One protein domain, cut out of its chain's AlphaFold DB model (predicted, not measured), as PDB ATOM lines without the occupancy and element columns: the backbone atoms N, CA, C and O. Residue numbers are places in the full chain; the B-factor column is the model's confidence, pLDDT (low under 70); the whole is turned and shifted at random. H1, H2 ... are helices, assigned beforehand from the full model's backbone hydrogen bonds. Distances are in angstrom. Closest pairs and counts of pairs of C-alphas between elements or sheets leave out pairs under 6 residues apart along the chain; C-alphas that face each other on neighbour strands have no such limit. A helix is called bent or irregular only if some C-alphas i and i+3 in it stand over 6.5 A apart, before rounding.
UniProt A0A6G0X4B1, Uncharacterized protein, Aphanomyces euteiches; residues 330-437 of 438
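What this domain is: This is residues 330 to 437 of the 438 residues of an uncharacterized protein of Aphanomyces euteiches (UniProt A0A6G0X4B1). Five helices make an up-and-down bundle, each running against the one before it, with the long H5 as the hub that touches the other four. H2 and H3 form a hairpin on one side of the bundle and H4 and H5 another on the other side, while H1 packs on H5 away from H4; H3 is kinked. The printed part has 108 residues with five named helices, H1 to H5 in order, and no named strand: the class is all helix. The whole is compact, with a radius of gyration of the C-alphas of 13.5 A and spans of 41 by 30 by 20 A.

Where its parts are: Begin with H5, residues 414 to 435: find C-alpha 414 at (58.813, 36.855, 86.842) and follow the helix 31.4 A to C-alpha 435 at (36.640, 18.402, 99.337). Before it comes H4, residues 395 to 406, 16.1 A long. H3 covers residues 367 to 383, 20.4 A from end to end; it is irregular, with C-alphas 370 and 373 at 8.6 A, and has a kink of 69 degrees near residue 374. H2 is residues 350 to 362, 18.7 A. H1, residues 330 to 342 and 18.6 A long, starts with C-alpha 330 at (56.989, 19.254, 89.375).

How they stand to each other: Start at the hub, H5. Its residues 421 to 429 touch H1, the closest C-alphas being those of Phe 335 and Gly 425 at 6.1 A; they run the same way at a shallow tilt of 34.6 degrees, only just short of steep. H4 and H5 form a hairpin at a shallow tilt of 21 degrees, with the C-alphas of Trp 405 and Ala 419 closest at 5.7 A. Look at Leu 422: its C-alpha is closest both to that of Leu 361 in H2, 7.0 A, and to that of Gly 367 in H3, 7.2 A; H3 and H5 stand at a steep tilt of 43 degrees. H2 and H3 form a hairpin, closest at the C-alphas of Leu 362 and Arg 368, 4.8 A. H3 and H4 form another, where residues 374 to 378 of H3 touch H4. H1 and H2 are close but not clearly touching, and H1 is apart from H3 and H4. Every O i to N i+4 pair is within hydrogen-bond range in H2 and H5, but 8 of 9 in H1, 8 of 13 in H3 and 7 of 8 in H4.

The domain as a whole: The two C-alphas farthest apart, those of Pro 346 and Thr 412, are 41.8 A from each other. The printed part has no cut. The link from H3 to H4, 11 residues, is long, and that from H2 to H3 is tight. The mean pLDDT of the printed part is 86.4; look for values under 70 at residues 345 to 346, 409, 411 and 436 to 437.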
ATOM      1  N   GLN A 330      56.404  19.386  88.024       82.12
ATOM      2  CA  GLN A 330      56.989  19.254  89.375       82.12
ATOM      3  C   GLN A 330      56.308  20.167  90.397       82.12
ATOM      4  O   GLN A 330      55.900  19.689  91.454       82.12
ATOM      5  N   ASP A 331      56.083  21.422  90.016       78.81
ATOM      6  CA  ASP A 331      55.388  22.449  90.787       78.81
ATOM      7  C   ASP A 331      54.020  21.934  91.322       78.81
ATOM      8  O   ASP A 331      53.628  22.202  92.456       78.81
ATOM      9  N   ARG A 332      53.295  21.096  90.555       82.31
ATOM     10  CA  ARG A 332      52.031  20.450  90.989       82.31
ATOM     11  C   ARG A 332      52.255  19.175  91.806       82.31
ATOM     12  O   ARG A 332      51.437  18.848  92.669       82.31
ATOM     13  N   ARG A 333      53.338  18.434  91.539       87.44
ATOM     14  CA  ARG A 333      53.728  17.253  92.330       87.44
ATOM     15  C   ARG A 333      54.081  17.646  93.764       87.44
ATOM     16  O   ARG A 333      53.727  16.889  94.660       87.44
ATOM     17  N   HIS A 334      54.683  18.819  93.984       89.56
ATOM     18  CA  HIS A 334      55.010  19.360  95.312       89.56
ATOM     19  C   HIS A 334      53.787  19.434  96.233       89.56
ATOM     20  O   HIS A 334      53.727  18.720  97.232       89.56
ATOM     21  N   PHE A 335      52.757  20.198  95.857       90.31
ATOM     22  CA  PHE A 335      51.545  20.339  96.676       90.31
ATOM     23  C   PHE A 335      50.788  19.011  96.858       90.31
ATOM     24  O   PHE A 335      50.238  18.757  97.931       90.31
ATOM     25  N   LYS A 336      50.810  18.119  95.854       89.38
ATOM     26  CA  LYS A 336      50.249  16.761  95.981       89.38
ATOM     27  C   LYS A 336      51.047  15.894  96.967       89.38
ATOM     28  O   LYS A 336      50.448  15.153  97.746       89.38
ATOM     29  N   ALA A 337      52.377  15.986  96.954       87.25
ATOM     30  CA  ALA A 337      53.255  15.265  97.871       87.25
ATOM     31  C   ALA A 337      53.083  15.770  99.310       87.25
ATOM     32  O   ALA A 337      52.869  14.951 100.206       87.25
ATOM     33  N   ALA A 338      53.067  17.089  99.518       84.75
ATOM     34  CA  ALA A 338      52.826  17.700 100.821       84.75
ATOM     35  C   ALA A 338      51.471  17.265 101.412       84.75
ATOM     36  O   ALA A 338      51.433  16.745 102.526       84.75
ATOM     37  N   LEU A 339      50.374  17.334 100.644       87.44
ATOM     38  CA  LEU A 339      49.074  16.828 101.106       87.44
ATOM     39  C   LEU A 339      49.116  15.326 101.446       87.44
ATOM     40  O   LEU A 339      48.554  14.903 102.456       87.44
ATOM     41  N   SER A 340      49.807  14.510 100.642       85.69
ATOM     42  CA  SER A 340      49.923  13.065 100.893       85.69
ATOM     43  C   SER A 340      50.734  12.714 102.150       85.69
ATOM     44  O   SER A 340      50.527  11.647 102.728       85.69
ATOM     45  N   GLN A 341      51.621  13.609 102.600       79.50
ATOM     46  CA  GLN A 341      52.289  13.498 103.898       79.50
ATOM     47  C   GLN A 341      51.311  13.810 105.039       79.50
ATOM     48  O   GLN A 341      51.298  13.090 106.036       79.50
ATOM     49  N   TRP A 342      50.459  14.831 104.888       79.00
ATOM     50  CA  TRP A 342      49.528  15.272 105.937       79.00
ATOM     51  C   TRP A 342      48.355  14.312 106.139       79.00
ATOM     52  O   TRP A 342      47.980  14.057 107.277       79.00
ATOM     53  N   ARG A 343      47.847  13.674 105.072       76.12
ATOM     54  CA  ARG A 343      46.832  12.598 105.166       76.12
ATOM     55  C   ARG A 343      47.267  11.387 106.015       76.12
ATOM     56  O   ARG A 343      46.454  10.511 106.282       76.12
ATOM     57  N   ARG A 344      48.536  11.306 106.436       73.69
ATOM     58  CA  ARG A 344      49.068  10.273 107.348       73.69
ATOM     59  C   ARG A 344      48.979  10.666 108.834       73.69
ATOM     60  O   ARG A 344      49.614  10.002 109.661       73.69
ATOM     61  N   LEU A 345      48.262  11.745 109.154       58.38
ATOM     62  CA  LEU A 345      48.036  12.273 110.500       58.38
ATOM     63  C   LEU A 345      46.517  12.310 110.775       58.38
ATOM     64  O   LEU A 345      45.802  12.994 110.042       58.38
ATOM     65  N   PRO A 346      46.003  11.577 111.781       57.12
ATOM     66  CA  PRO A 346      44.587  11.632 112.142       57.12
ATOM     67  C   PRO A 346      44.230  12.982 112.783       57.12
ATOM     68  O   PRO A 346      45.053  13.564 113.486       57.12
ATOM     69  N   GLU A 347      43.003  13.450 112.531       71.94
ATOM     70  CA  GLU A 347      42.329  14.586 113.195       71.94
ATOM     71  C   GLU A 347      43.233  15.778 113.570       71.94
ATOM     72  O   GLU A 347      43.338  16.176 114.730       71.94
ATOM     73  N   MET A 348      43.896  16.382 112.577       73.12
ATOM     74  CA  MET A 348      44.765  17.532 112.838       73.12
ATOM     75  C   MET A 348      43.984  18.762 113.340       73.12
ATOM     76  O   MET A 348      43.078  19.236 112.646       73.12
ATOM     77  N   PRO A 349      44.389  19.373 114.472       84.06
ATOM     78  CA  PRO A 349      43.884  20.668 114.916       84.06
ATOM     79  C   PRO A 349      43.907  21.735 113.812       84.06
ATOM     80  O   PRO A 349      44.845  21.817 113.013       84.06
ATOM     81  N   HIS A 350      42.890  22.600 113.796       85.50
ATOM     82  CA  HIS A 350      42.722  23.641 112.775       85.50
ATOM     83  C   HIS A 350      43.976  24.521 112.606       85.50
ATOM     84  O   HIS A 350      44.407  24.769 111.483       85.50
ATOM     85  N   THR A 351      44.614  24.926 113.710       84.75
ATOM     86  CA  THR A 351      45.857  25.719 113.712       84.75
ATOM     87  C   THR A 351      47.025  25.008 113.029       84.75
ATOM     88  O   THR A 351      47.722  25.632 112.229       84.75
ATOM     89  N   LEU A 352      47.204  23.703 113.266       83.88
ATOM     90  CA  LEU A 352      48.206  22.894 112.566       83.88
ATOM     91  C   LEU A 352      47.877  22.779 111.076       83.88
ATOM     92  O   LEU A 352      48.770  22.937 110.252       83.88
ATOM     93  N   THR A 353      46.605  22.607 110.708       89.50
ATOM     94  CA  THR A 353      46.182  22.590 109.296       89.50
ATOM     95  C   THR A 353      46.502  23.912 108.580       89.50
ATOM     96  O   THR A 353      47.006  23.889 107.457       89.50
ATOM     97  N   LEU A 354      46.300  25.069 109.227       92.69
ATOM     98  CA  LEU A 354      46.709  26.366 108.663       92.69
ATOM     99  C   LEU A 354      48.240  26.485 108.550       92.69
ATOM    100  O   LEU A 354      48.752  26.888 107.503       92.69
ATOM    101  N   GLY A 355      48.975  26.090 109.595       89.06
ATOM    102  CA  GLY A 355      50.442  26.083 109.604       89.06
ATOM    103  C   GLY A 355      51.038  25.175 108.523       89.06
ATOM    104  O   GLY A 355      51.990  25.559 107.848       89.06
ATOM    105  N   HIS A 356      50.423  24.018 108.277       88.69
ATOM    106  CA  HIS A 356      50.768  23.119 107.180       88.69
ATOM    107  C   HIS A 356      50.568  23.780 105.808       88.69
ATOM    108  O   HIS A 356      51.470  23.707 104.973       88.69
ATOM    109  N   ILE A 357      49.455  24.483 105.568       92.81
ATOM    110  CA  ILE A 357      49.228  25.221 104.308       92.81
ATOM    111  C   ILE A 357      50.321  26.281 104.081       92.81
ATOM    112  O   ILE A 357      50.873  26.363 102.983       92.81
ATOM    113  N   VAL A 358      50.699  27.028 105.124       93.50
ATOM    114  CA  VAL A 358      51.819  27.987 105.080       93.50
ATOM    115  C   VAL A 358      53.160  27.284 104.815       93.50
ATOM    116  O   VAL A 358      53.945  27.749 103.992       93.50
ATOM    117  N   TYR A 359      53.411  26.129 105.435       89.38
ATOM    118  CA  TYR A 359      54.619  25.332 105.200       89.38
ATOM    119  C   TYR A 359      54.688  24.771 103.767       89.38
ATOM    120  O   TYR A 359      55.750  24.812 103.150       89.38
ATOM    121  N   SER A 360      53.570  24.310 103.188       91.50
ATOM    122  CA  SER A 360      53.482  23.908 101.767       91.50
ATOM    123  C   SER A 360      53.935  25.024 100.830       91.50
ATOM    124  O   SER A 360      54.679  24.772  99.884       91.50
ATOM    125  N   LEU A 361      53.498  26.256 101.111       92.62
ATOM    126  CA  LEU A 361      53.883  27.439 100.352       92.62
ATOM    127  C   LEU A 361      55.374  27.752 100.507       92.62
ATOM    128  O   LEU A 361      56.057  27.910  99.501       92.62
ATOM    129  N   LEU A 362      55.892  27.805 101.738       88.75
ATOM    130  CA  LEU A 362      57.296  28.142 102.012       88.75
ATOM    131  C   LEU A 362      58.301  27.086 101.516       88.75
ATOM    132  O   LEU A 362      59.434  27.441 101.202       88.75
ATOM    133  N   SER A 363      57.901  25.812 101.447       86.12
ATOM    134  CA  SER A 363      58.791  24.678 101.143       86.12
ATOM    135  C   SER A 363      59.090  24.445  99.656       86.12
ATOM    136  O   SER A 363      59.921  23.591  99.356       86.12
ATOM    137  N   HIS A 364      58.478  25.185  98.723       89.56
ATOM    138  CA  HIS A 364      58.864  25.120  97.306       89.56
ATOM    139  C   HIS A 364      59.994  26.106  96.961       89.56
ATOM    140  O   HIS A 364      60.097  27.197  97.521       89.56
ATOM    141  N   GLU A 365      60.766  25.751  95.937       83.50
ATOM    142  CA  GLU A 365      61.830  26.483  95.243       83.50
ATOM    143  C   GLU A 365      61.647  27.993  95.044       83.50
ATOM    144  O   GLU A 365      62.643  28.716  94.994       83.50
ATOM    145  N   PHE A 366      60.410  28.482  94.915       86.69
ATOM    146  CA  PHE A 366      60.121  29.917  94.785       86.69
ATOM    147  C   PHE A 366      59.413  30.508  96.004       86.69
ATOM    148  O   PHE A 366      59.380  31.726  96.150       86.69
ATOM    149  N   GLY A 367      58.824  29.669  96.858       86.31
ATOM    150  CA  GLY A 367      57.937  30.092  97.932       86.31
ATOM    151  C   GLY A 367      58.632  31.021  98.909       86.31
ATOM    152  O   GLY A 367      58.252  32.181  99.036       86.31
ATOM    153  N   ARG A 368      59.709  30.546  99.542       80.06
ATOM    154  CA  ARG A 368      60.489  31.345 100.496       80.06
ATOM    155  C   ARG A 368      60.848  32.736  99.950       80.06
ATOM    156  O   ARG A 368      60.480  33.731 100.561       80.06
ATOM    157  N   ALA A 369      61.470  32.804  98.771       77.94
ATOM    158  CA  ALA A 369      61.885  34.063  98.140       77.94
ATOM    159  C   ALA A 369      60.709  34.955  97.680       77.94
ATOM    160  O   ALA A 369      60.884  36.152  97.449       77.94
ATOM    161  N   PHE A 370      59.510  34.391  97.529       83.12
ATOM    162  CA  PHE A 370      58.304  35.136  97.186       83.12
ATOM    163  C   PHE A 370      57.604  35.722  98.429       83.12
ATOM    164  O   PHE A 370      57.082  36.830  98.327       83.12
ATOM    165  N   PHE A 371      57.620  35.019  99.572       82.25
ATOM    166  CA  PHE A 371      56.781  35.305 100.752       82.25
ATOM    167  C   PHE A 371      57.476  35.848 102.008       82.25
ATOM    168  O   PHE A 371      56.771  36.111 102.982       82.25
ATOM    169  N   GLU A 372      58.812  35.884 102.078       73.25
ATOM    170  CA  GLU A 372      59.533  35.986 103.363       73.25
ATOM    171  C   GLU A 372      59.035  37.108 104.316       73.25
ATOM    172  O   GLU A 372      58.843  36.817 105.503       73.25
ATOM    173  N   PRO A 373      58.696  38.335 103.852       77.25
ATOM    174  CA  PRO A 373      58.036  39.324 104.705       77.25
ATOM    175  C   PRO A 373      56.515  39.108 104.861       77.25
ATOM    176  O   PRO A 373      55.991  39.289 105.961       77.25
ATOM    177  N   GLU A 374      55.772  38.723 103.813       86.00
ATOM    178  CA  GLU A 374      54.304  38.645 103.883       86.00
ATOM    179  C   GLU A 374      53.779  37.461 104.719       86.00
ATOM    180  O   GLU A 374      52.904  37.665 105.570       86.00
ATOM    181  N   LEU A 375      54.295  36.234 104.532       87.94
ATOM    182  CA  LEU A 375      53.800  35.060 105.277       87.94
ATOM    183  C   LEU A 375      54.160  35.103 106.765       87.94
ATOM    184  O   LEU A 375      53.400  34.561 107.567       87.94
ATOM    185  N   SER A 376      55.222  35.814 107.149       85.50
ATOM    186  CA  SER A 376      55.576  36.055 108.556       85.50
ATOM    187  C   SER A 376      54.413  36.691 109.341       85.50
ATOM    188  O   SER A 376      54.143  36.317 110.484       85.50
ATOM    189  N   SER A 377      53.642  37.585 108.705       91.44
ATOM    190  CA  SER A 377      52.443  38.184 109.316       91.44
ATOM    191  C   SER A 377      51.287  37.187 109.498       91.44
ATOM    192  O   SER A 377      50.550  37.256 110.482       91.44
ATOM    193  N   ILE A 378      51.149  36.221 108.583       93.12
ATOM    194  CA  ILE A 378      50.122  35.171 108.633       93.12
ATOM    195  C   ILE A 378      50.496  34.106 109.670       93.12
ATOM    196  O   ILE A 378      49.631  33.662 110.420       93.12
ATOM    197  N   GLN A 379      51.779  33.751 109.789       89.75
ATOM    198  CA  GLN A 379      52.282  32.892 110.868       89.75
ATOM    199  C   GLN A 379      51.996  33.511 112.241       89.75
ATOM    200  O   GLN A 379      51.428  32.840 113.103       89.75
ATOM    201  N   LEU A 380      52.289  34.804 112.425       88.38
ATOM    202  CA  LEU A 380      51.971  35.514 113.666       88.38
ATOM    203  C   LEU A 380      50.462  35.484 113.979       88.38
ATOM    204  O   LEU A 380      50.089  35.147 115.101       88.38
ATOM    205  N   LYS A 381      49.595  35.729 112.986       93.81
ATOM    206  CA  LYS A 381      48.130  35.607 113.133       93.81
ATOM    207  C   LYS A 381      47.668  34.183 113.499       93.81
ATOM    208  O   LYS A 381      46.723  34.049 114.275       93.81
ATOM    209  N   ILE A 382      48.320  33.125 112.991       92.62
ATOM    210  CA  ILE A 382      48.051  31.732 113.412       92.62
ATOM    211  C   ILE A 382      48.414  31.550 114.892       92.62
ATOM    212  O   ILE A 382      47.580  31.070 115.658       92.62
ATOM    213  N   HIS A 383      49.617  31.960 115.308       83.75
ATOM    214  CA  HIS A 383      50.075  31.823 116.697       83.75
ATOM    215  C   HIS A 383      49.247  32.654 117.691       83.75
ATOM    216  O   HIS A 383      49.027  32.218 118.816       83.75
ATOM    217  N   GLN A 384      48.738  33.815 117.271       89.56
ATOM    218  CA  GLN A 384      47.825  34.658 118.053       89.56
ATOM    219  C   GLN A 384      46.375  34.137 118.095       89.56
ATOM    220  O   GLN A 384      45.528  34.754 118.732       89.56
ATOM    221  N   GLY A 385      46.052  33.040 117.398       90.94
ATOM    222  CA  GLY A 385      44.690  32.494 117.349       90.94
ATOM    223  C   GLY A 385      43.683  33.344 116.561       90.94
ATOM    224  O   GLY A 385      42.488  33.063 116.610       90.94
ATOM    225  N   ALA A 386      44.139  34.345 115.795       95.12
ATOM    226  CA  ALA A 386      43.276  35.279 115.061       95.12
ATOM    227  C   ALA A 386      42.397  34.591 113.993       95.12
ATOM    228  O   ALA A 386      41.368  35.123 113.572       95.12
ATOM    229  N   TYR A 387      42.775  33.383 113.568       95.81
ATOM    230  CA  TYR A 387      41.996  32.543 112.665       95.81
ATOM    231  C   TYR A 387      41.132  31.541 113.438       95.81
ATOM    232  O   TYR A 387      41.482  30.364 113.564       95.81
ATOM    233  N   VAL A 388      39.979  32.023 113.917       91.19
ATOM    234  CA  VAL A 388      38.959  31.243 114.645       91.19
ATOM    235  C   VAL A 388      38.719  29.865 113.991       91.19
ATOM    236  O   VAL A 388      38.494  29.814 112.773       91.19
ATOM    237  N   PRO A 389      38.759  28.755 114.760       88.88
ATOM    238  CA  PRO A 389      38.479  27.413 114.252       88.88
ATOM    239  C   PRO A 389      37.087  27.257 113.636       88.88
ATOM    240  O   PRO A 389      36.112  27.867 114.066       88.88
ATOM    241  N   SER A 390      36.994  26.397 112.626       87.00
ATOM    242  CA  SER A 390      35.768  26.100 111.883       87.00
ATOM    243  C   SER A 390      35.829  24.667 111.344       87.00
ATOM    244  O   SER A 390      36.913  24.110 111.177       87.00
ATOM    245  N   ARG A 391      34.667  24.083 111.008       83.88
ATOM    246  CA  ARG A 391      34.569  22.799 110.270       83.88
ATOM    247  C   ARG A 391      35.135  22.874 108.841       83.88
ATOM    248  O   ARG A 391      35.240  21.865 108.160       83.88
ATOM    249  N   SER A 392      35.463  24.076 108.373       88.38
ATOM    250  CA  SER A 392      36.079  24.362 107.075       88.38
ATOM    251  C   SER A 392      37.254  25.322 107.262       88.38
ATOM    252  O   SER A 392      37.286  26.062 108.244       88.38
ATOM    253  N   LEU A 393      38.201  25.343 106.316       91.88
ATOM    254  CA  LEU A 393      39.343  26.265 106.356       91.88
ATOM    255  C   LEU A 393      38.884  27.720 106.553       91.88
ATOM    256  O   LEU A 393      38.016  28.215 105.828       91.88
ATOM    257  N   ASN A 394      39.481  28.405 107.533       95.19
ATOM    258  CA  ASN A 394      39.100  29.762 107.911       95.19
ATOM    259  C   ASN A 394      39.154  30.735 106.713       95.19
ATOM    260  O   ASN A 394      40.182  30.900 106.053       95.19
ATOM    261  N   ARG A 395      38.030  31.412 106.439       95.81
ATOM    262  CA  ARG A 395      37.883  32.294 105.267       95.81
ATOM    263  C   ARG A 395      38.801  33.520 105.306       95.81
ATOM    264  O   ARG A 395      39.219  33.967 104.242       95.81
ATOM    265  N   VAL A 396      39.130  34.038 106.492       96.56
ATOM    266  CA  VAL A 396      40.026  35.196 106.663       96.56
ATOM    267  C   VAL A 396      41.466  34.799 106.345       96.56
ATOM    268  O   VAL A 396      42.127  35.500 105.591       96.56
ATOM    269  N   PHE A 397      41.916  33.627 106.803       96.75
ATOM    270  CA  PHE A 397      43.216  33.055 106.425       96.75
ATOM    271  C   PHE A 397      43.353  32.869 104.905       96.75
ATOM    272  O   PHE A 397      44.351  33.272 104.307       96.75
ATOM    273  N   LEU A 398      42.323  32.309 104.257       96.50
ATOM    274  CA  LEU A 398      42.314  32.154 102.799       96.50
ATOM    275  C   LEU A 398      42.312  33.511 102.069       96.50
ATOM    276  O   LEU A 398      42.923  33.627 101.009       96.50
ATOM    277  N   ALA A 399      41.645  34.531 102.617       96.50
ATOM    278  CA  ALA A 399      41.649  35.886 102.066       96.50
ATOM    279  C   ALA A 399      43.006  36.590 102.247       96.50
ATOM    280  O   ALA A 399      43.496  37.190 101.293       96.50
ATOM    281  N   ASP A 400      43.641  36.463 103.417       96.38
ATOM    282  CA  ASP A 400      44.973  37.007 103.705       96.38
ATOM    283  C   ASP A 400      46.025  36.451 102.728       96.38
ATOM    284  O   ASP A 400      46.761  37.227 102.120       96.38
ATOM    285  N   ILE A 401      46.058  35.129 102.494       95.62
ATOM    286  CA  ILE A 401      46.971  34.533 101.499       95.62
ATOM    287  C   ILE A 401      46.635  35.025 100.084       95.62
ATOM    288  O   ILE A 401      47.534  35.410  99.334       95.62
ATOM    289  N   ARG A 402      45.348  35.081  99.712       95.50
ATOM    290  CA  ARG A 402      44.931  35.569  98.383       95.50
ATOM    291  C   ARG A 402      45.294  37.033  98.134       95.50
ATOM    292  O   ARG A 402      45.603  37.404  97.001       95.50
ATOM    293  N   HIS A 403      45.314  37.849  99.182       94.00
ATOM    294  CA  HIS A 403      45.732  39.244  99.118       94.00
ATOM    295  C   HIS A 403      47.230  39.401  98.787       94.00
ATOM    296  O   HIS A 403      47.598  40.387  98.151       94.00
ATOM    297  N   ILE A 404      48.085  38.419  99.117       92.25
ATOM    298  CA  ILE A 404      49.499  38.414  98.697       92.25
ATOM    299  C   ILE A 404      49.595  38.315  97.165       92.25
ATOM    300  O   ILE A 404      50.284  39.126  96.546       92.25
ATOM    301  N   TRP A 405      48.857  37.396  96.524       90.44
ATOM    302  CA  TRP A 405      48.854  37.276  95.055       90.44
ATOM    303  C   TRP A 405      48.334  38.546  94.371       90.44
ATOM    304  O   TRP A 405      48.895  38.996  93.373       90.44
ATOM    305  N   ALA A 406      47.266  39.135  94.920       90.38
ATOM    306  CA  ALA A 406      46.583  40.293  94.344       90.38
ATOM    307  C   ALA A 406      47.467  41.551  94.257       90.38
ATOM    308  O   ALA A 406      47.232  42.405  93.405       90.38
ATOM    309  N   LYS A 407      48.507  41.661  95.099       88.31
ATOM    310  CA  LYS A 407      49.509  42.739  95.013       88.31
ATOM    311  C   LYS A 407      50.439  42.607  93.803       88.31
ATOM    312  O   LYS A 407      50.989  43.608  93.365       88.31
ATOM    313  N   VAL A 408      50.617  41.394  93.274       85.00
ATOM    314  CA  VAL A 408      51.609  41.074  92.230       85.00
ATOM    315  C   VAL A 408      50.977  40.972  90.831       85.00
ATOM    316  O   VAL A 408      51.659  41.150  89.825       85.00
ATOM    317  N   SER A 409      49.668  40.726  90.734       64.94
ATOM    318  CA  SER A 409      48.986  40.360  89.480       64.94
ATOM    319  C   SER A 409      48.907  41.442  88.388       64.94
ATOM    320  O   SER A 409      48.392  41.161  87.308       64.94
ATOM    321  N   LYS A 410      49.396  42.664  88.635       70.06
ATOM    322  CA  LYS A 410      49.367  43.776  87.662       70.06
ATOM    323  C   LYS A 410      50.525  43.773  86.659       70.06
ATOM    324  O   LYS A 410      50.489  44.536  85.700       70.06
ATOM    325  N   GLU A 411      51.540  42.939  86.868       69.94
ATOM    326  CA  GLU A 411      52.738  42.885  86.028       69.94
ATOM    327  C   GLU A 411      52.826  41.579  85.230       69.94
ATOM    328  O   GLU A 411      52.355  40.528  85.663       69.94
ATOM    329  N   THR A 412      53.544  41.606  84.107       75.62
ATOM    330  CA  THR A 412      54.010  40.407  83.382       75.62
ATOM    331  C   THR A 412      55.370  39.898  83.893       75.62
ATOM    332  O   THR A 412      56.023  39.080  83.243       75.62
ATOM    333  N   SER A 413      55.811  40.368  85.065       83.31
ATOM    334  CA  SER A 413      57.120  40.077  85.656       83.31
ATOM    335  C   SER A 413      57.287  38.609  86.078       83.31
ATOM    336  O   SER A 413      56.333  37.833  86.203       83.31
ATOM    337  N   ALA A 414      58.530  38.197  86.338       80.31
ATOM    338  CA  ALA A 414      58.813  36.855  86.842       80.31
ATOM    339  C   ALA A 414      58.202  36.605  88.238       80.31
ATOM    340  O   ALA A 414      57.811  35.472  88.538       80.31
ATOM    341  N   ARG A 415      58.033  37.657  89.061       83.19
ATOM    342  CA  ARG A 415      57.283  37.591  90.331       83.19
ATOM    343  C   ARG A 415      55.809  37.256  90.064       83.19
ATOM    344  O   ARG A 415      55.269  36.386  90.736       83.19
ATOM    345  N   SER A 416      55.191  37.821  89.025       86.88
ATOM    346  CA  SER A 416      53.815  37.488  88.616       86.88
ATOM    347  C   SER A 416      53.655  36.042  88.119       86.88
ATOM    348  O   SER A 416      52.781  35.321  88.604       86.88
ATOM    349  N   ARG A 417      54.569  35.535  87.273       86.06
ATOM    350  CA  ARG A 417      54.590  34.099  86.894       86.06
ATOM    351  C   ARG A 417      54.738  33.179  88.113       86.06
ATOM    352  O   ARG A 417      54.086  32.141  88.198       86.06
ATOM    353  N   THR A 418      55.553  33.587  89.083       87.62
ATOM    354  CA  THR A 418      55.730  32.880  90.362       87.62
ATOM    355  C   THR A 418      54.444  32.875  91.194       87.62
ATOM    356  O   THR A 418      54.035  31.821  91.682       87.62
ATOM    357  N   ALA A 419      53.761  34.022  91.298       90.75
ATOM    358  CA  ALA A 419      52.467  34.142  91.967       90.75
ATOM    359  C   ALA A 419      51.412  33.227  91.330       90.75
ATOM    360  O   ALA A 419      50.671  32.559  92.047       90.75
ATOM    361  N   ALA A 420      51.364  33.142  89.996       90.06
ATOM    362  CA  ALA A 420      50.437  32.272  89.273       90.06
ATOM    363  C   ALA A 420      50.673  30.777  89.570       90.06
ATOM    364  O   ALA A 420      49.716  30.044  89.815       90.06
ATOM    365  N   ILE A 421      51.933  30.326  89.621       90.12
ATOM    366  CA  ILE A 421      52.280  28.940  89.989       90.12
ATOM    367  C   ILE A 421      51.862  28.636  91.434       90.12
ATOM    368  O   ILE A 421      51.140  27.668  91.684       90.12
ATOM    369  N   LEU A 422      52.294  29.472  92.384       92.50
ATOM    370  CA  LEU A 422      52.077  29.234  93.812       92.50
ATOM    371  C   LEU A 422      50.592  29.356  94.196       92.50
ATOM    372  O   LEU A 422      50.107  28.555  94.994       92.50
ATOM    373  N   SER A 423      49.848  30.285  93.585       94.25
ATOM    374  CA  SER A 423      48.396  30.405  93.780       94.25
ATOM    375  C   SER A 423      47.621  29.234  93.170       94.25
ATOM    376  O   SER A 423      46.734  28.698  93.829       94.25
ATOM    377  N   ALA A 424      47.981  28.749  91.975       92.62
ATOM    378  CA  ALA A 424      47.357  27.556  91.395       92.62
ATOM    379  C   ALA A 424      47.615  26.291  92.242       92.62
ATOM    380  O   ALA A 424      46.713  25.469  92.423       92.62
ATOM    381  N   GLY A 425      48.821  26.155  92.804       92.00
ATOM    382  CA  GLY A 425      49.159  25.107  93.771       92.00
ATOM    383  C   GLY A 425      48.351  25.214  95.069       92.00
ATOM    384  O   GLY A 425      47.762  24.229  95.518       92.00
ATOM    385  N   PHE A 426      48.242  26.425  95.621       94.88
ATOM    386  CA  PHE A 426      47.436  26.738  96.803       94.88
ATOM    387  C   PHE A 426      45.944  26.436  96.609       94.88
ATOM    388  O   PHE A 426      45.362  25.729  97.426       94.88
ATOM    389  N   GLU A 427      45.317  26.891  95.522       94.94
ATOM    390  CA  GLU A 427      43.898  26.607  95.259       94.94
ATOM    391  C   GLU A 427      43.657  25.109  95.010       94.94
ATOM    392  O   GLU A 427      42.644  24.557  95.440       94.94
ATOM    393  N   SER A 428      44.614  24.409  94.385       92.94
ATOM    394  CA  SER A 428      44.570  22.950  94.248       92.94
ATOM    395  C   SER A 428      44.627  22.239  95.606       92.94
ATOM    396  O   SER A 428      43.882  21.278  95.818       92.94
ATOM    397  N   LEU A 429      45.467  22.713  96.531       92.12
ATOM    398  CA  LEU A 429      45.585  22.203  97.898       92.12
ATOM    399  C   LEU A 429      44.311  22.481  98.718       92.12
ATOM    400  O   LEU A 429      43.732  21.560  99.293       92.12
ATOM    401  N   VAL A 430      43.825  23.725  98.701       93.12
ATOM    402  CA  VAL A 430      42.590  24.166  99.373       93.12
ATOM    403  C   VAL A 430      41.377  23.383  98.868       93.12
ATOM    404  O   VAL A 430      40.561  22.946  99.680       93.12
ATOM    405  N   LYS A 431      41.264  23.138  97.554       92.62
ATOM    406  CA  LYS A 431      40.173  22.344  96.967       92.62
ATOM    407  C   LYS A 431      40.186  20.884  97.427       92.62
ATOM    408  O   LYS A 431      39.115  20.315  97.606       92.62
ATOM    409  N   GLN A 432      41.360  20.279  97.610       90.31
ATOM    410  CA  GLN A 432      41.460  18.903  98.107       90.31
ATOM    411  C   GLN A 432      41.067  18.840  99.591       90.31
ATOM    412  O   GLN A 432      40.104  18.157  99.928       90.31
ATOM    413  N   ILE A 433      41.672  19.679 100.442       87.94
ATOM    414  CA  ILE A 433      41.347  19.745 101.880       87.94
ATOM    415  C   ILE A 433      39.856  20.044 102.114       87.94
ATOM    416  O   ILE A 433      39.217  19.396 102.933       87.94
ATOM    417  N   THR A 434      39.261  20.992 101.384       88.06
ATOM    418  CA  THR A 434      37.827  21.327 101.535       88.06
ATOM    419  C   THR A 434      36.876  20.368 100.815       88.06
ATOM    420  O   THR A 434      35.680  20.391 101.093       88.06
ATOM    421  N   GLY A 435      37.382  19.525  99.912       84.88
ATOM    422  CA  GLY A 435      36.640  18.402  99.337       84.88
ATOM    423  C   GLY A 435      36.570  17.197 100.277       84.88
ATOM    424  O   GLY A 435      35.590  16.467 100.234       84.88
ATOM    425  N   GLU A 436      37.575  17.032 101.142       61.53
ATOM    426  CA  GLU A 436      37.665  15.991 102.181       61.53
ATOM    427  C   GLU A 436      36.938  16.373 103.493       61.53
ATOM    428  O   GLU A 436      36.801  15.544 104.385       61.53
ATOM    429  N   LEU A 437      36.452  17.618 103.610       57.06
ATOM    430  CA  LEU A 437      35.688  18.153 104.752       57.06
ATOM    431  C   LEU A 437      34.171  18.266 104.461       57.06
ATOM    432  O   LEU A 437      33.499  19.156 104.990       57.06
TER     433      LEU A 437